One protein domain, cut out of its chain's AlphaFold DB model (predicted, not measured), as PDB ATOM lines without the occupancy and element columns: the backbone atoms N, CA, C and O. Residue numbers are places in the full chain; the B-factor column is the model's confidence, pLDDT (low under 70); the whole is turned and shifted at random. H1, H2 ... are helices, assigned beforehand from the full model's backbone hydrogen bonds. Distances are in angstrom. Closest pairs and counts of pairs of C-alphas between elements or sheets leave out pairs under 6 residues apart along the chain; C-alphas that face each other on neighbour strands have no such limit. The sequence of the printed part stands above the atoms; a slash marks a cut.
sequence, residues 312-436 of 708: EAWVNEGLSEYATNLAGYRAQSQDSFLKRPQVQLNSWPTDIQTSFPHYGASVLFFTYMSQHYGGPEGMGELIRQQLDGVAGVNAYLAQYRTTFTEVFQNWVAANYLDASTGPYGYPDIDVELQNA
ATOM      1  N   GLU A 312     -22.985  -7.290   9.118       94.44
ATOM      2  CA  GLU A 312     -22.914  -8.486   9.961       94.44
ATOM      3  C   GLU A 312     -23.496  -8.235  11.360       94.44
ATOM      4  O   GLU A 312     -23.228  -7.223  12.024       94.44
ATOM      5  N   ALA A 313     -24.212  -9.234  11.880       94.69
ATOM      6  CA  ALA A 313     -24.979  -9.126  13.117       94.69
ATOM      7  C   ALA A 313     -24.154  -8.637  14.325       94.69
ATOM      8  O   ALA A 313     -24.655  -7.864  15.140       94.69
ATOM      9  N   TRP A 314     -22.876  -9.025  14.443       95.94
ATOM     10  CA  TRP A 314     -22.027  -8.592  15.564       95.94
ATOM     11  C   TRP A 314     -21.661  -7.100  15.516       95.94
ATOM     12  O   TRP A 314     -21.484  -6.488  16.572       95.94
ATOM     13  N   VAL A 315     -21.564  -6.507  14.319       97.69
ATOM     14  CA  VAL A 315     -21.361  -5.064  14.154       97.69
ATOM     15  C   VAL A 315     -22.671  -4.344  14.428       97.69
ATOM     16  O   VAL A 315     -22.707  -3.444  15.267       97.69
ATOM     17  N   ASN A 316     -23.751  -4.795  13.786       96.69
ATOM     18  CA  ASN A 316     -25.077  -4.201  13.894       96.69
ATOM     19  C   ASN A 316     -25.541  -4.135  15.360       96.69
ATOM     20  O   ASN A 316     -25.633  -3.047  15.924       96.69
ATOM     21  N   GLU A 317     -25.674  -5.286  16.021       95.81
ATOM     22  CA  GLU A 317     -26.118  -5.418  17.417       95.81
ATOM     23  C   GLU A 317     -25.141  -4.777  18.422       95.81
ATOM     24  O   GLU A 317     -25.537  -4.280  19.482       95.81
ATOM     25  N   GLY A 318     -23.845  -4.757  18.091       96.56
ATOM     26  CA  GLY A 318     -22.821  -4.062  18.868       96.56
ATOM     27  C   GLY A 318     -22.998  -2.542  18.861       96.56
ATOM     28  O   GLY A 318     -22.835  -1.893  19.900       96.56
ATOM     29  N   LEU A 319     -23.370  -1.982  17.709       97.81
ATOM     30  CA  LEU A 319     -23.683  -0.567  17.540       97.81
ATOM     31  C   LEU A 319     -25.066  -0.209  18.109       97.81
ATOM     32  O   LEU A 319     -25.234   0.903  18.615       97.81
ATOM     33  N   SER A 320     -26.019  -1.144  18.141       97.50
ATOM     34  CA  SER A 320     -27.318  -0.982  18.816       97.50
ATOM     35  C   SER A 320     -27.181  -0.884  20.344       97.50
ATOM     36  O   SER A 320     -27.691   0.052  20.972       97.50
ATOM     37  N   GLU A 321     -26.389  -1.766  20.961       96.75
ATOM     38  CA  GLU A 321     -26.054  -1.659  22.387       96.75
ATOM     39  C   GLU A 321     -25.196  -0.406  22.676       96.75
ATOM     40  O   GLU A 321     -25.336   0.221  23.730       96.75
ATOM     41  N   TYR A 322     -24.328   0.018  21.747       97.38
ATOM     42  CA  TYR A 322     -23.610   1.294  21.874       97.38
ATOM     43  C   TYR A 322     -24.577   2.488  21.823       97.38
ATOM     44  O   TYR A 322     -24.439   3.425  22.611       97.38
ATOM     45  N   ALA A 323     -25.602   2.443  20.969       98.12
ATOM     46  CA  ALA A 323     -26.629   3.476  20.898       98.12
ATOM     47  C   ALA A 323     -27.454   3.581  22.193       98.12
ATOM     48  O   ALA A 323     -27.829   4.685  22.593       98.12
ATOM     49  N   THR A 324     -27.646   2.474  22.920       97.31
ATOM     50  CA  THR A 324     -28.190   2.496  24.291       97.31
ATOM     51  C   THR A 324     -27.340   3.384  25.213       97.31
ATOM     52  O   THR A 324     -27.884   4.273  25.878       97.31
ATOM     53  N   ASN A 325     -26.010   3.213  25.190       94.81
ATOM     54  CA  ASN A 325     -25.066   4.049  25.948       94.81
ATOM     55  C   ASN A 325     -25.087   5.514  25.482       94.81
ATOM     56  O   ASN A 325     -25.149   6.421  26.315       94.81
ATOM     57  N   LEU A 326     -25.108   5.756  24.168       96.31
ATOM     58  CA  LEU A 326     -25.166   7.094  23.569       96.31
ATOM     59  C   LEU A 326     -26.444   7.865  23.952       96.31
ATOM     60  O   LEU A 326     -26.395   9.072  24.183       96.31
ATOM     61  N   ALA A 327     -27.579   7.173  24.083       97.44
ATOM     62  CA  ALA A 327     -28.833   7.743  24.575       97.44
ATOM     63  C   ALA A 327     -28.825   8.058  26.089       97.44
ATOM     64  O   ALA A 327     -29.787   8.643  26.597       97.44
ATOM     65  N   GLY A 328     -27.762   7.696  26.817       95.69
ATOM     66  CA  GLY A 328     -27.615   7.911  28.258       95.69
ATOM     67  C   GLY A 328     -28.154   6.774  29.136       95.69
ATOM     68  O   GLY A 328     -28.390   6.992  30.326       95.69
ATOM     69  N   TYR A 329     -28.358   5.575  28.579       95.12
ATOM     70  CA  TYR A 329     -28.807   4.382  29.303       95.12
ATOM     71  C   TYR A 329     -27.696   3.331  29.358       95.12
ATOM     72  O   TYR A 329     -26.884   3.233  28.453       95.12
ATOM     73  N   ARG A 330     -27.626   2.517  30.416       86.50
ATOM     74  CA  ARG A 330     -26.556   1.511  30.543       86.50
ATOM     75  C   ARG A 330     -26.906   0.219  29.799       86.50
ATOM     76  O   ARG A 330     -27.817  -0.490  30.231       86.50
ATOM     77  N   ALA A 331     -26.105  -0.134  28.793       83.75
ATOM     78  CA  ALA A 331     -26.055  -1.478  28.218       83.75
ATOM     79  C   ALA A 331     -25.804  -2.533  29.318       83.75
ATOM     80  O   ALA A 331     -24.880  -2.407  30.129       83.75
ATOM     81  N   GLN A 332     -26.641  -3.573  29.392       81.81
ATOM     82  CA  GLN A 332     -26.597  -4.554  30.496       81.81
ATOM     83  C   GLN A 332     -25.682  -5.757  30.215       81.81
ATOM     84  O   GLN A 332     -25.434  -6.578  31.102       81.81
ATOM     85  N   SER A 333     -25.181  -5.874  28.989       88.44
ATOM     86  CA  SER A 333     -24.509  -7.064  28.470       88.44
ATOM     87  C   SER A 333     -23.014  -7.164  28.824       88.44
ATOM     88  O   SER A 333     -22.524  -8.275  29.035       88.44
ATOM     89  N   GLN A 334     -22.306  -6.034  28.968       88.31
ATOM     90  CA  GLN A 334     -20.846  -5.923  29.201       88.31
ATOM     91  C   GLN A 334     -20.319  -6.888  30.283       88.31
ATOM     92  O   GLN A 334     -19.401  -7.682  30.065       88.31
ATOM     93  N   ASP A 335     -20.983  -6.890  31.437       90.44
ATOM     94  CA  ASP A 335     -20.725  -7.763  32.585       90.44
ATOM     95  C   ASP A 335     -20.705  -9.266  32.250       90.44
ATOM     96  O   ASP A 335     -20.073 -10.055  32.956       90.44
ATOM     97  N   SER A 336     -21.443  -9.692  31.223       92.94
ATOM     98  CA  SER A 336     -21.539 -11.090  30.790       92.94
ATOM     99  C   SER A 336     -20.307 -11.515  29.993       92.94
ATOM    100  O   SER A 336     -19.825 -12.635  30.176       92.94
ATOM    101  N   PHE A 337     -19.759 -10.609  29.179       95.44
ATOM    102  CA  PHE A 337     -18.501 -10.809  28.461       95.44
ATOM    103  C   PHE A 337     -17.297 -10.820  29.407       95.44
ATOM    104  O   PHE A 337     -16.495 -11.748  29.361       95.44
ATOM    105  N   LEU A 338     -17.216  -9.884  30.360       95.00
ATOM    106  CA  LEU A 338     -16.115  -9.830  31.340       95.00
ATOM    107  C   LEU A 338     -16.044 -11.077  32.251       95.00
ATOM    108  O   LEU A 338     -15.000 -11.374  32.841       95.00
ATOM    109  N   LYS A 339     -17.137 -11.850  32.335       95.31
ATOM    110  CA  LYS A 339     -17.212 -13.174  32.984       95.31
ATOM    111  C   LYS A 339     -16.921 -14.341  32.025       95.31
ATOM    112  O   LYS A 339     -16.620 -15.442  32.494       95.31
ATOM    113  N   ARG A 340     -17.034 -14.147  30.708       95.31
ATOM    114  CA  ARG A 340     -16.890 -15.169  29.651       95.31
ATOM    115  C   ARG A 340     -16.203 -14.604  28.390       95.31
ATOM    116  O   ARG A 340     -16.809 -14.610  27.320       95.31
ATOM    117  N   PRO A 341     -14.935 -14.164  28.476       96.44
ATOM    118  CA  PRO A 341     -14.228 -13.551  27.346       96.44
ATOM    119  C   PRO A 341     -13.868 -14.529  26.210       96.44
ATOM    120  O   PRO A 341     -13.298 -14.131  25.200       96.44
ATOM    121  N   GLN A 342     -14.193 -15.818  26.363       95.50
ATOM    122  CA  GLN A 342     -13.920 -16.878  25.390       95.50
ATOM    123  C   GLN A 342     -14.938 -16.958  24.232       95.50
ATOM    124  O   GLN A 342     -14.923 -17.945  23.497       95.50
ATOM    125  N   VAL A 343     -15.829 -15.974  24.076       95.50
ATOM    126  CA  VAL A 343     -16.703 -15.860  22.893       95.50
ATOM    127  C   VAL A 343     -15.965 -15.220  21.720       95.50
ATOM    128  O   VAL A 343     -15.060 -14.416  21.925       95.50
ATOM    129  N   GLN A 344     -16.341 -15.599  20.500       96.50
ATOM    130  CA  GLN A 344     -15.817 -15.017  19.265       96.50
ATOM    131  C   GLN A 344     -16.502 -13.675  19.003       96.50
ATOM    132  O   GLN A 344     -17.726 -13.640  18.916       96.50
ATOM    133  N   LEU A 345     -15.720 -12.595  18.902       97.56
ATOM    134  CA  LEU A 345     -16.236 -11.240  18.676       97.56
ATOM    135  C   LEU A 345     -16.970 -11.128  17.330       97.56
ATOM    136  O   LEU A 345     -18.109 -10.686  17.300       97.56
ATOM    137  N   ASN A 346     -16.345 -11.586  16.243       94.88
ATOM    138  CA  ASN A 346     -16.887 -11.511  14.883       94.88
ATOM    139  C   ASN A 346     -17.790 -12.709  14.525       94.88
ATOM    140  O   ASN A 346     -17.603 -13.366  13.501       94.88
ATOM    141  N   SER A 347     -18.707 -13.090  15.416       92.00
ATOM    142  CA  SER A 347     -19.728 -14.099  15.109       92.00
ATOM    143  C   SER A 347     -20.913 -13.992  16.059       92.00
ATOM    144  O   SER A 347     -20.737 -13.757  17.258       92.00
ATOM    145  N   TRP A 348     -22.115 -14.231  15.536       92.38
ATOM    146  CA  TRP A 348     -23.358 -14.227  16.303       92.38
ATOM    147  C   TRP A 348     -23.900 -15.655  16.517       92.38
ATOM    148  O   TRP A 348     -23.705 -16.534  15.666       92.38
ATOM    149  N   PRO A 349     -24.535 -15.950  17.668       88.81
ATOM    150  CA  PRO A 349     -25.129 -17.255  17.923       88.81
ATOM    151  C   PRO A 349     -26.607 -17.309  17.511       88.81
ATOM    152  O   PRO A 349     -27.403 -16.470  17.920       88.81
ATOM    153  N   THR A 350     -27.010 -18.391  16.841       83.25
ATOM    154  CA  THR A 350     -28.424 -18.682  16.522       83.25
ATOM    155  C   THR A 350     -29.261 -19.118  17.737       83.25
ATOM    156  O   THR A 350     -30.484 -19.207  17.662       83.25
ATOM    157  N   ASP A 351     -28.636 -19.388  18.894       81.50
ATOM    158  CA  ASP A 351     -29.344 -19.555  20.170       81.50
ATOM    159  C   ASP A 351     -29.270 -18.268  20.999       81.50
ATOM    160  O   ASP A 351     -28.262 -17.981  21.655       81.50
ATOM    161  N   ILE A 352     -30.388 -17.542  21.041       74.81
ATOM    162  CA  ILE A 352     -30.581 -16.320  21.832       74.81
ATOM    163  C   ILE A 352     -30.310 -16.504  23.340       74.81
ATOM    164  O   ILE A 352     -29.998 -15.543  24.036       74.81
ATOM    165  N   GLN A 353     -30.353 -17.729  23.883       76.94
ATOM    166  CA  GLN A 353     -29.947 -17.983  25.276       76.94
ATOM    167  C   GLN A 353     -28.429 -17.845  25.494       76.94
ATOM    168  O   GLN A 353     -27.960 -17.809  26.637       76.94
ATOM    169  N   THR A 354     -27.651 -17.767  24.412       83.56
ATOM    170  CA  THR A 354     -26.188 -17.653  24.426       83.56
ATOM    171  C   THR A 354     -25.660 -16.305  23.926       83.56
ATOM    172  O   THR A 354     -24.459 -16.073  24.043       83.56
ATOM    173  N   SER A 355     -26.521 -15.387  23.468       88.31
ATOM    174  CA  SER A 355     -26.119 -14.090  22.893       88.31
ATOM    175  C   SER A 355     -25.584 -13.071  23.908       88.31
ATOM    176  O   SER A 355     -24.738 -12.258  23.555       88.31
ATOM    177  N   PHE A 356     -25.990 -13.116  25.182       91.25
ATOM    178  CA  PHE A 356     -25.617 -12.099  26.189       91.25
ATOM    179  C   PHE A 356     -24.108 -11.764  26.283       91.25
ATOM    180  O   PHE A 356     -23.772 -10.584  26.391       91.25
ATOM    181  N   PRO A 357     -23.167 -12.730  26.251       94.88
ATOM    182  CA  PRO A 357     -21.738 -12.421  26.197       94.88
ATOM    183  C   PRO A 357     -21.252 -11.912  24.828       94.88
ATOM    184  O   PRO A 357     -20.232 -11.235  24.804       94.88
ATOM    185  N   HIS A 358     -21.947 -12.201  23.720       96.25
ATOM    186  CA  HIS A 358     -21.640 -11.644  22.390       96.25
ATOM    187  C   HIS A 358     -22.063 -10.171  22.300       96.25
ATOM    188  O   HIS A 358     -21.246  -9.336  21.909       96.25
ATOM    189  N   TYR A 359     -23.261  -9.826  22.792       95.12
ATOM    190  CA  TYR A 359     -23.661  -8.436  23.050       95.12
ATOM    191  C   TYR A 359     -22.614  -7.711  23.900       95.12
ATOM    192  O   TYR A 359     -22.115  -6.659  23.514       95.12
ATOM    193  N   GLY A 360     -22.208  -8.327  25.019       95.81
ATOM    194  CA  GLY A 360     -21.219  -7.753  25.929       95.81
ATOM    195  C   GLY A 360     -19.828  -7.573  25.316       95.81
ATOM    196  O   GLY A 360     -19.123  -6.647  25.710       95.81
ATOM    197  N   ALA A 361     -19.434  -8.431  24.371       97.50
ATOM    198  CA  ALA A 361     -18.186  -8.301  23.624       97.50
ATOM    199  C   ALA A 361     -18.272  -7.123  22.649       97.50
ATOM    200  O   ALA A 361     -17.430  -6.228  22.684       97.50
ATOM    201  N   SER A 362     -19.327  -7.101  21.834       96.81
ATOM    202  CA  SER A 362     -19.494  -6.149  20.736       96.81
ATOM    203  C   SER A 362     -19.703  -4.727  21.252       96.81
ATOM    204  O   SER A 362     -18.967  -3.831  20.849       96.81
ATOM    205  N   VAL A 363     -20.586  -4.507  22.236       96.69
ATOM    206  CA  VAL A 363     -20.764  -3.165  22.820       96.69
ATOM    207  C   VAL A 363     -19.483  -2.640  23.459       96.69
ATOM    208  O   VAL A 363     -19.191  -1.448  23.376       96.69
ATOM    209  N   LEU A 364     -18.702  -3.508  24.105       97.06
ATOM    210  CA  LEU A 364     -17.473  -3.107  24.778       97.06
ATOM    211  C   LEU A 364     -16.365  -2.804  23.758       97.06
ATOM    212  O   LEU A 364     -15.612  -1.850  23.945       97.06
ATOM    213  N   PHE A 365     -16.319  -3.550  22.651       98.44
ATOM    214  CA  PHE A 365     -15.443  -3.287  21.512       98.44
ATOM    215  C   PHE A 365     -15.796  -1.976  20.793       98.44
ATOM    216  O   PHE A 365     -14.906  -1.157  20.578       98.44
ATOM    217  N   PHE A 366     -17.073  -1.702  20.500       98.19
ATOM    218  CA  PHE A 366     -17.473  -0.435  19.867       98.19
ATOM    219  C   PHE A 366     -17.412   0.764  20.818       98.19
ATOM    220  O   PHE A 366     -17.082   1.865  20.388       98.19
ATOM    221  N   THR A 367     -17.604   0.564  22.127       97.38
ATOM    222  CA  THR A 367     -17.327   1.608  23.131       97.38
ATOM    223  C   THR A 367     -15.835   1.954  23.154       97.38
ATOM    224  O   THR A 367     -15.483   3.131  23.091       97.38
ATOM    225  N   TYR A 368     -14.953   0.945  23.152       98.12
ATOM    226  CA  TYR A 368     -13.510   1.145  22.997       98.12
ATOM    227  C   TYR A 368     -13.178   1.852  21.673       98.12
ATOM    228  O   TYR A 368     -12.445   2.842  21.668       98.12
ATOM    229  N   MET A 369     -13.751   1.404  20.549       98.12
ATOM    230  CA  MET A 369     -13.519   2.041  19.252       98.12
ATOM    231  C   MET A 369     -13.958   3.503  19.243       98.12
ATOM    232  O   MET A 369     -13.177   4.348  18.826       98.12
ATOM    233  N   SER A 370     -15.145   3.824  19.755       97.62
ATOM    234  CA  SER A 370     -15.625   5.202  19.869       97.62
ATOM    235  C   SER A 370     -14.677   6.072  20.700       97.62
ATOM    236  O   SER A 370     -14.430   7.216  20.331       97.62
ATOM    237  N   GLN A 371     -14.145   5.564  21.816       96.50
ATOM    238  CA  GLN A 371     -13.279   6.344  22.710       96.50
ATOM    239  C   GLN A 371     -11.872   6.598  22.137       96.50
ATOM    240  O   GLN A 371     -11.255   7.608  22.474       96.50
ATOM    241  N   HIS A 372     -11.373   5.722  21.256       97.25
ATOM    242  CA  HIS A 372     -10.024   5.829  20.673       97.25
ATOM    243  C   HIS A 372     -10.000   6.287  19.202       97.25
ATOM    244  O   HIS A 372      -8.993   6.833  18.750       97.25
ATOM    245  N   TYR A 373     -11.098   6.114  18.460       97.12
ATOM    246  CA  TYR A 373     -11.198   6.344  17.015       97.12
ATOM    247  C   TYR A 373     -12.535   7.021  16.661       97.12
ATOM    248  O   TYR A 373     -13.528   6.359  16.363       97.12
ATOM    249  N   GLY A 374     -12.548   8.357  16.662       95.38
ATOM    250  CA  GLY A 374     -13.598   9.168  16.023       95.38
ATOM    251  C   GLY A 374     -14.822   9.546  16.863       95.38
ATOM    252  O   GLY A 374     -15.647  10.319  16.383       95.38
ATOM    253  N   GLY A 375     -14.959   9.072  18.105       96.44
ATOM    254  CA  GLY A 375     -16.114   9.422  18.940       96.44
ATOM    255  C   GLY A 375     -17.449   8.889  18.391       96.44
ATOM    256  O   GLY A 375     -17.463   8.003  17.533       96.44
ATOM    257  N   PRO A 376     -18.586   9.440  18.855       96.31
ATOM    258  CA  PRO A 376     -19.908   9.090  18.335       96.31
ATOM    259  C   PRO A 376     -20.080   9.398  16.842       96.31
ATOM    260  O   PRO A 376     -20.751   8.650  16.135       96.31
ATOM    261  N   GLU A 377     -19.454  10.470  16.350       95.75
ATOM    262  CA  GLU A 377     -19.509  10.864  14.936       95.75
ATOM    263  C   GLU A 377     -18.804   9.829  14.044       95.75
ATOM    264  O   GLU A 377     -19.339   9.446  13.004       95.75
ATOM    265  N   GLY A 378     -17.662   9.299  14.499       97.12
ATOM    266  CA  GLY A 378     -16.949   8.194  13.857       97.12
ATOM    267  C   GLY A 378     -17.713   6.866  13.875       97.12
ATOM    268  O   GLY A 378     -17.667   6.123  12.899       97.12
ATOM    269  N   MET A 379     -18.498   6.577  14.919       97.81
ATOM    270  CA  MET A 379     -19.414   5.421  14.889       97.81
ATOM    271  C   MET A 379     -20.527   5.609  13.848       97.81
ATOM    272  O   MET A 379     -20.908   4.654  13.179       97.81
ATOM    273  N   GLY A 380     -20.986   6.845  13.625       97.25
ATOM    274  CA  GLY A 380     -21.847   7.168  12.488       97.25
ATOM    275  C   GLY A 380     -21.164   6.995  11.127       97.25
ATOM    276  O   GLY A 380     -21.826   6.631  10.160       97.25
ATOM    277  N   GLU A 381     -19.856   7.249  11.011       97.50
ATOM    278  CA  GLU A 381     -19.099   6.947   9.784       97.50
ATOM    279  C   GLU A 381     -18.987   5.443   9.525       97.50
ATOM    280  O   GLU A 381     -19.113   5.035   8.373       97.50
ATOM    281  N   LEU A 382     -18.803   4.632  10.573       97.88
ATOM    282  CA  LEU A 382     -18.802   3.171  10.467       97.88
ATOM    283  C   LEU A 382     -20.160   2.635   9.981       97.88
ATOM    284  O   LEU A 382     -20.177   1.862   9.035       97.88
ATOM    285  N   ILE A 383     -21.279   3.126  10.531       97.12
ATOM    286  CA  ILE A 383     -22.658   2.784  10.103       97.12
ATOM    287  C   ILE A 383     -22.934   3.112   8.617       97.12
ATOM    288  O   ILE A 383     -23.898   2.623   8.039       97.12
ATOM    289  N   ARG A 384     -22.116   3.969   7.989       96.12
ATOM    290  CA  ARG A 384     -22.210   4.337   6.561       96.12
ATOM    291  C   ARG A 384     -21.170   3.642   5.682       96.12
ATOM    292  O   ARG A 384     -21.010   4.019   4.518       96.12
ATOM    293  N   GLN A 385     -20.421   2.690   6.228       95.94
ATOM    294  CA  GLN A 385     -19.641   1.774   5.409       95.94
ATOM    295  C   GLN A 385     -20.594   0.881   4.594       95.94
ATOM    296  O   GLN A 385     -21.779   0.833   4.887       95.94
ATOM    297  N   GLN A 386     -20.108   0.285   3.504       94.12
ATOM    298  CA  GLN A 386     -20.882  -0.610   2.617       94.12
ATOM    299  C   GLN A 386     -20.081  -1.900   2.362       94.12
ATOM    300  O   GLN A 386     -19.945  -2.377   1.236       94.12
ATOM    301  N   LEU A 387     -19.370  -2.333   3.396       94.12
ATOM    302  CA  LEU A 387     -18.547  -3.531   3.450       94.12
ATOM    303  C   LEU A 387     -18.777  -4.083   4.843       94.12
ATOM    304  O   LEU A 387     -18.644  -3.323   5.798       94.12
ATOM    305  N   ASP A 388     -19.041  -5.372   4.960       93.00
ATOM    306  CA  ASP A 388     -19.544  -5.915   6.218       93.00
ATOM    307  C   ASP A 388     -18.421  -6.371   7.159       93.00
ATOM    308  O   ASP A 388     -17.268  -6.627   6.772       93.00
ATOM    309  N   GLY A 389     -18.765  -6.477   8.435       94.31
ATOM    310  CA  GLY A 389     -17.993  -7.124   9.473       94.31
ATOM    311  C   GLY A 389     -16.583  -6.572   9.605       94.31
ATOM    312  O   GLY A 389     -16.320  -5.378   9.774       94.31
ATOM    313  N   VAL A 390     -15.616  -7.485   9.530       95.94
ATOM    314  CA  VAL A 390     -14.194  -7.138   9.638       95.94
ATOM    315  C   VAL A 390     -13.708  -6.329   8.425       95.94
ATOM    316  O   VAL A 390     -12.786  -5.521   8.572       95.94
ATOM    317  N   ALA A 391     -14.320  -6.475   7.243       94.88
ATOM    318  CA  ALA A 391     -13.972  -5.661   6.079       94.88
ATOM    319  C   ALA A 391     -14.433  -4.207   6.271       94.88
ATOM    320  O   ALA A 391     -13.635  -3.288   6.061       94.88
ATOM    321  N   GLY A 392     -15.657  -4.007   6.767       96.12
ATOM    322  CA  GLY A 392     -16.202  -2.696   7.113       96.12
ATOM    323  C   GLY A 392     -15.399  -1.967   8.174       96.12
ATOM    324  O   GLY A 392     -14.921  -0.846   7.966       96.12
ATOM    325  N   VAL A 393     -15.149  -2.654   9.288       98.31
ATOM    326  CA  VAL A 393     -14.352  -2.117  10.395       98.31
ATOM    327  C   VAL A 393     -12.923  -1.781   9.948       98.31
ATOM    328  O   VAL A 393     -12.415  -0.723  10.313       98.31
ATOM    329  N   ASN A 394     -12.275  -2.592   9.100       98.38
ATOM    330  CA  ASN A 394     -10.969  -2.238   8.527       98.38
ATOM    331  C   ASN A 394     -11.038  -1.020   7.589       98.38
ATOM    332  O   ASN A 394     -10.152  -0.164   7.638       98.38
ATOM    333  N   ALA A 395     -12.071  -0.914   6.749       98.19
ATOM    334  CA  ALA A 395     -12.248   0.217   5.841       98.19
ATOM    335  C   ALA A 395     -12.476   1.536   6.603       98.19
ATOM    336  O   ALA A 395     -11.895   2.560   6.236       98.19
ATOM    337  N   TYR A 396     -13.224   1.500   7.712       98.31
ATOM    338  CA  TYR A 396     -13.322   2.611   8.661       98.31
ATOM    339  C   TYR A 396     -11.972   2.922   9.331       98.31
ATOM    340  O   TYR A 396     -11.520   4.068   9.325       98.31
ATOM    341  N   LEU A 397     -11.286   1.912   9.879       98.56
ATOM    342  CA  LEU A 397     -10.038   2.090  10.634       98.56
ATOM    343  C   LEU A 397      -8.840   2.544   9.780       98.56
ATOM    344  O   LEU A 397      -7.896   3.138  10.312       98.56
ATOM    345  N   ALA A 398      -8.894   2.357   8.459       98.06
ATOM    346  CA  ALA A 398      -7.855   2.787   7.526       98.06
ATOM    347  C   ALA A 398      -7.520   4.289   7.640       98.06
ATOM    348  O   ALA A 398      -6.351   4.665   7.499       98.06
ATOM    349  N   GLN A 399      -8.497   5.150   7.965       97.31
ATOM    350  CA  GLN A 399      -8.250   6.587   8.168       97.31
ATOM    351  C   GLN A 399      -7.346   6.875   9.384       97.31
ATOM    352  O   GLN A 399      -6.566   7.830   9.371       97.31
ATOM    353  N   TYR A 400      -7.373   5.995  10.389       97.69
ATOM    354  CA  TYR A 400      -6.533   6.039  11.589       97.69
ATOM    355  C   TYR A 400      -5.219   5.254  11.438       97.69
ATOM    356  O   TYR A 400      -4.398   5.258  12.354       97.69
ATOM    357  N   ARG A 401      -4.979   4.633  10.270       97.56
ATOM    358  CA  ARG A 401      -3.787   3.821   9.947       97.56
ATOM    359  C   ARG A 401      -3.576   2.639  10.899       97.56
ATOM    360  O   ARG A 401      -2.444   2.338  11.268       97.56
ATOM    361  N   THR A 402      -4.672   1.996  11.276       97.94
ATOM    362  CA  THR A 402      -4.709   0.789  12.107       97.94
ATOM    363  C   THR A 402      -5.640  -0.236  11.458       97.94
ATOM    364  O   THR A 402      -6.382   0.092  10.530       97.94
ATOM    365  N   THR A 403      -5.604  -1.471  11.939       97.94
ATOM    366  CA  THR A 403      -6.445  -2.583  11.481       97.94
ATOM    367  C   THR A 403      -7.357  -3.090  12.592       97.94
ATOM    368  O   THR A 403      -7.075  -2.909  13.778       97.94
ATOM    369  N   PHE A 404      -8.426  -3.800  12.221       98.44
ATOM    370  CA  PHE A 404      -9.277  -4.539  13.159       98.44
ATOM    371  C   PHE A 404      -8.443  -5.417  14.101       98.44
ATOM    372  O   PHE A 404      -8.656  -5.396  15.311       98.44
ATOM    373  N   THR A 405      -7.444  -6.125  13.571       97.88
ATOM    374  CA  THR A 405      -6.565  -7.008  14.349       97.88
ATOM    375  C   THR A 405      -5.749  -6.246  15.395       97.88
ATOM    376  O   THR A 405      -5.678  -6.687  16.540       97.88
ATOM    377  N   GLU A 406      -5.165  -5.096  15.053       98.12
ATOM    378  CA  GLU A 406      -4.419  -4.258  16.007       98.12
ATOM    379  C   GLU A 406      -5.345  -3.647  17.073       98.12
ATOM    380  O   GLU A 406      -5.021  -3.654  18.263       98.12
ATOM    381  N   VAL A 407      -6.530  -3.172  16.674       98.62
ATOM    382  CA  VAL A 407      -7.554  -2.650  17.595       98.62
ATOM    383  C   VAL A 407      -8.045  -3.743  18.545       98.62
ATOM    384  O   VAL A 407      -8.087  -3.517  19.753       98.62
ATOM    385  N   PHE A 408      -8.325  -4.949  18.044       98.75
ATOM    386  CA  PHE A 408      -8.701  -6.118  18.841       98.75
ATOM    387  C   PHE A 408      -7.610  -6.502  19.850       98.75
ATOM    388  O   PHE A 408      -7.911  -6.757  21.015       98.75
ATOM    389  N   GLN A 409      -6.335  -6.510  19.445       98.56
ATOM    390  CA  GLN A 409      -5.219  -6.825  20.344       98.56
ATOM    391  C   GLN A 409      -5.093  -5.818  21.492       98.56
ATOM    392  O   GLN A 409      -4.916  -6.230  22.643       98.56
ATOM    393  N   ASN A 410      -5.231  -4.523  21.196       98.62
ATOM    394  CA  ASN A 410      -5.206  -3.468  22.205       98.62
ATOM    395  C   ASN A 410      -6.439  -3.526  23.121       98.62
ATOM    396  O   ASN A 410      -6.288  -3.467  24.339       98.62
ATOM    397  N   TRP A 411      -7.637  -3.736  22.564       98.62
ATOM    398  CA  TRP A 411      -8.890  -3.913  23.308       98.62
ATOM    399  C   TRP A 411      -8.836  -5.097  24.285       98.62
ATOM    400  O   TRP A 411      -9.223  -4.980  25.448       98.62
ATOM    401  N   VAL A 412      -8.287  -6.235  23.852       98.38
ATOM    402  CA  VAL A 412      -8.069  -7.410  24.708       98.38
ATOM    403  C   VAL A 412      -7.132  -7.089  25.882       98.38
ATOM    404  O   VAL A 412      -7.392  -7.523  27.002       98.38
ATOM    405  N   ALA A 413      -6.082  -6.292  25.678       98.38
ATOM    406  CA  ALA A 413      -5.243  -5.829  26.785       98.38
ATOM    407  C   ALA A 413      -5.961  -4.784  27.670       98.38
ATOM    408  O   ALA A 413      -5.856  -4.846  28.898       98.38
ATOM    409  N   ALA A 414      -6.751  -3.883  27.073       98.31
ATOM    410  CA  ALA A 414      -7.535  -2.869  27.780       98.31
ATOM    411  C   ALA A 414      -8.542  -3.480  28.761       98.31
ATOM    412  O   ALA A 414      -8.635  -3.032  29.899       98.31
ATOM    413  N   ASN A 415      -9.211  -4.566  28.367       97.62
ATOM    414  CA  ASN A 415     -10.145  -5.312  29.215       97.62
ATOM    415  C   ASN A 415      -9.530  -5.862  30.515       97.62
ATOM    416  O   ASN A 415     -10.270  -6.152  31.452       97.62
ATOM    417  N   TYR A 416      -8.207  -6.059  30.570       97.19
ATOM    418  CA  TYR A 416      -7.501  -6.532  31.767       97.19
ATOM    419  C   TYR A 416      -6.835  -5.402  32.562       97.19
ATOM    420  O   TYR A 416      -6.765  -5.481  33.789       97.19
ATOM    421  N   LEU A 417      -6.284  -4.402  31.866       97.19
ATOM    422  CA  LEU A 417      -5.462  -3.351  32.469       97.19
ATOM    423  C   LEU A 417      -6.257  -2.135  32.938       97.19
ATOM    424  O   LEU A 417      -5.878  -1.549  33.949       97.19
ATOM    425  N   ASP A 418      -7.287  -1.755  32.183       96.31
ATOM    426  CA  ASP A 418      -8.053  -0.513  32.326       96.31
ATOM    427  C   ASP A 418      -7.184   0.723  32.646       96.31
ATOM    428  O   ASP A 418      -7.338   1.433  33.642       96.31
ATOM    429  N   ALA A 419      -6.162   0.931  31.815       95.00
ATOM    430  CA  ALA A 419      -5.178   1.981  32.002       95.00
ATOM    431  C   ALA A 419      -5.764   3.377  31.746       95.00
ATOM    432  O   ALA A 419      -6.310   3.662  30.682       95.00
ATOM    433  N   SER A 420      -5.503   4.308  32.665       90.31
ATOM    434  CA  SER A 420      -5.977   5.700  32.593       90.31
ATOM    435  C   SER A 420      -5.441   6.526  31.411       90.31
ATOM    436  O   SER A 420      -5.884   7.654  31.205       90.31
ATOM    437  N   THR A 421      -4.464   6.011  30.654       87.00
ATOM    438  CA  THR A 421      -3.916   6.648  29.446       87.00
ATOM    439  C   THR A 421      -3.390   5.609  28.451       87.00
ATOM    440  O   THR A 421      -2.941   4.527  28.836       87.00
ATOM    441  N   GLY A 422      -3.366   5.974  27.166       93.12
ATOM    442  CA  GLY A 422      -2.883   5.109  26.086       93.12
ATOM    443  C   GLY A 422      -3.936   4.100  25.604       93.12
ATOM    444  O   GLY A 422      -5.091   4.183  26.006       93.12
ATOM    445  N   PRO A 423      -3.558   3.142  24.740       96.31
ATOM    446  CA  PRO A 423      -4.503   2.253  24.056       96.31
ATOM    447  C   PRO A 423      -5.030   1.102  24.932       96.31
ATOM    448  O   PRO A 423      -5.729   0.228  24.427       96.31
ATOM    449  N   TYR A 424      -4.685   1.061  26.222       97.50
ATOM    450  CA  TYR A 424      -4.905  -0.088  27.106       97.50
ATOM    451  C   TYR A 424      -5.903   0.191  28.239       97.50
ATOM    452  O   TYR A 424      -5.782  -0.384  29.319       97.50
ATOM    453  N   GLY A 425      -6.885   1.056  28.001       96.00
ATOM    454  CA  GLY A 425      -7.990   1.310  28.925       96.00
ATOM    455  C   GLY A 425      -9.089   2.165  28.309       96.00
ATOM    456  O   GLY A 425      -9.068   2.445  27.103       96.00
ATOM    457  N   TYR A 426     -10.043   2.556  29.147       95.62
ATOM    458  CA  TYR A 426     -11.284   3.206  28.743       95.62
ATOM    459  C   TYR A 426     -11.387   4.626  29.330       95.62
ATOM    460  O   TYR A 426     -11.556   4.782  30.534       95.62
ATOM    461  N   PRO A 427     -11.296   5.691  28.509       92.94
ATOM    462  CA  PRO A 427     -11.414   7.073  28.980       92.94
ATOM    463  C   PRO A 427     -12.662   7.418  29.814       92.94
ATOM    464  O   PRO A 427     -12.542   8.228  30.732       92.94
ATOM    465  N   ASP A 428     -13.832   6.832  29.513       90.56
ATOM    466  CA  ASP A 428     -15.118   7.257  30.107       90.56
ATOM    467  C   ASP A 428     -15.858   6.181  30.933       90.56
ATOM    468  O   ASP A 428     -16.934   6.464  31.466       90.56
ATOM    469  N   ILE A 429     -15.340   4.948  31.032       91.38
ATOM    470  CA  ILE A 429     -15.960   3.850  31.801       91.38
ATOM    471  C   ILE A 429     -14.908   3.050  32.578       91.38
ATOM    472  O   ILE A 429     -13.817   2.853  32.071       91.38
ATOM    473  N   ASP A 430     -15.256   2.540  33.762       91.88
ATOM    474  CA  ASP A 430     -14.410   1.589  34.502       91.88
ATOM    475  C   ASP A 430     -14.717   0.140  34.058       91.88
ATOM    476  O   ASP A 430     -15.889  -0.263  34.002       91.88
ATOM    477  N   VAL A 431     -13.688  -0.672  33.798       93.69
ATOM    478  CA  VAL A 431     -13.796  -2.054  33.294       93.69
ATOM    479  C   VAL A 431     -12.965  -3.027  34.138       93.69
ATOM    480  O   VAL A 431     -11.744  -2.952  34.201       93.69
ATOM    481  N   GLU A 432     -13.620  -4.025  34.749       93.12
ATOM    482  CA  GLU A 432     -12.947  -5.076  35.530       93.12
ATOM    483  C   GLU A 432     -13.173  -6.470  34.919       93.12
ATOM    484  O   GLU A 432     -14.292  -6.995  34.919       93.12
ATOM    485  N   LEU A 433     -12.101  -7.124  34.452       94.12
ATOM    486  CA  LEU A 433     -12.149  -8.530  34.042       94.12
ATOM    487  C   LEU A 433     -12.416  -9.449  35.244       94.12
ATOM    488  O   LEU A 433     -11.583  -9.605  36.137       94.12
ATOM    489  N   GLN A 434     -13.533 -10.175  35.204       91.44
ATOM    490  CA  GLN A 434     -13.967 -11.038  36.308       91.44
ATOM    491  C   GLN A 434     -13.502 -12.499  36.163       91.44
ATOM    492  O   GLN A 434     -13.585 -13.272  37.121       91.44
ATOM    493  N   ASN A 435     -13.010 -12.905  34.985       91.00
ATOM    494  CA  ASN A 435     -12.594 -14.282  34.703       91.00
ATOM    495  C   ASN A 435     -11.197 -14.378  34.060       91.00
ATOM    496  O   ASN A 435     -11.054 -14.430  32.838       91.00
ATOM    497  N   ALA A 436     -10.172 -14.495  34.910       93.94
ATOM    498  CA  ALA A 436      -8.835 -14.950  34.533       93.94
ATOM    499  C   ALA A 436      -8.538 -16.326  35.156       93.94
ATOM    500  O   ALA A 436      -8.762 -16.557  36.349       93.94
TER     501      ALA A 436
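AT A GLANCE: This is residues 312 to 436 of the 708 residues of the protein "Peptidase_M6 domain-containing protein" of Chloroflexi bacterium (UniProt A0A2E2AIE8). H3 runs through the middle of a rounded globule, with H1 crossing it on one side and H6 on the other. H2 packs on H3, and H4 and H5 complete a ring from H3 to H6. The printed part has 125 residues, 69 of them in six named helices, H1 to H6 in order along the chain, with no named strand; its class is all helix, and it is compact, with a radius of gyration of the C-alphas of 13.4 A and spans of 36 by 34 by 28 A.

HOW THE PARTS SIT: H1, residues 313 to 326, touches the hub H3, residues 356 to 372, at a steep tilt of 65 degrees; closest C-alphas, Gly 318 and Ser 362, 4.3 A. H2, residues 334 to 337, touches H3; closest C-alphas, Gln 334 and Gly 360, 3.8 A. H4, residues 375 to 382, touches H3 residues 366 to 370 alone; closest C-alphas, Pro 376 and Ser 370, 6.0 A. H5, residues 389 to 400, touches H4; closest C-alphas, Tyr 396 and Leu 382, 5.8 A. H6, residues 404 to 417, touches H5 with residue 404 alone, and H3, about perpendicular at 79 degrees. O i to N i+4 pairs are within hydrogen-bond range throughout H1 and H4, 12 of 13 in H3, 6 of 8 in H5, 9 of 10 in H6; H2 is too short.

IN THESE COORDINATES: H1 spans 19.3 A from C-alpha 313 at (-24.979, -9.126, 13.117), H3 24.4 A, and H6 19.7 A to C-alpha 417 at (-5.462, -3.351, 32.469).

THE WHOLE: The printed part has no cut; the link H2 to H3 is long; no printed residue is under 70 in pLDDT.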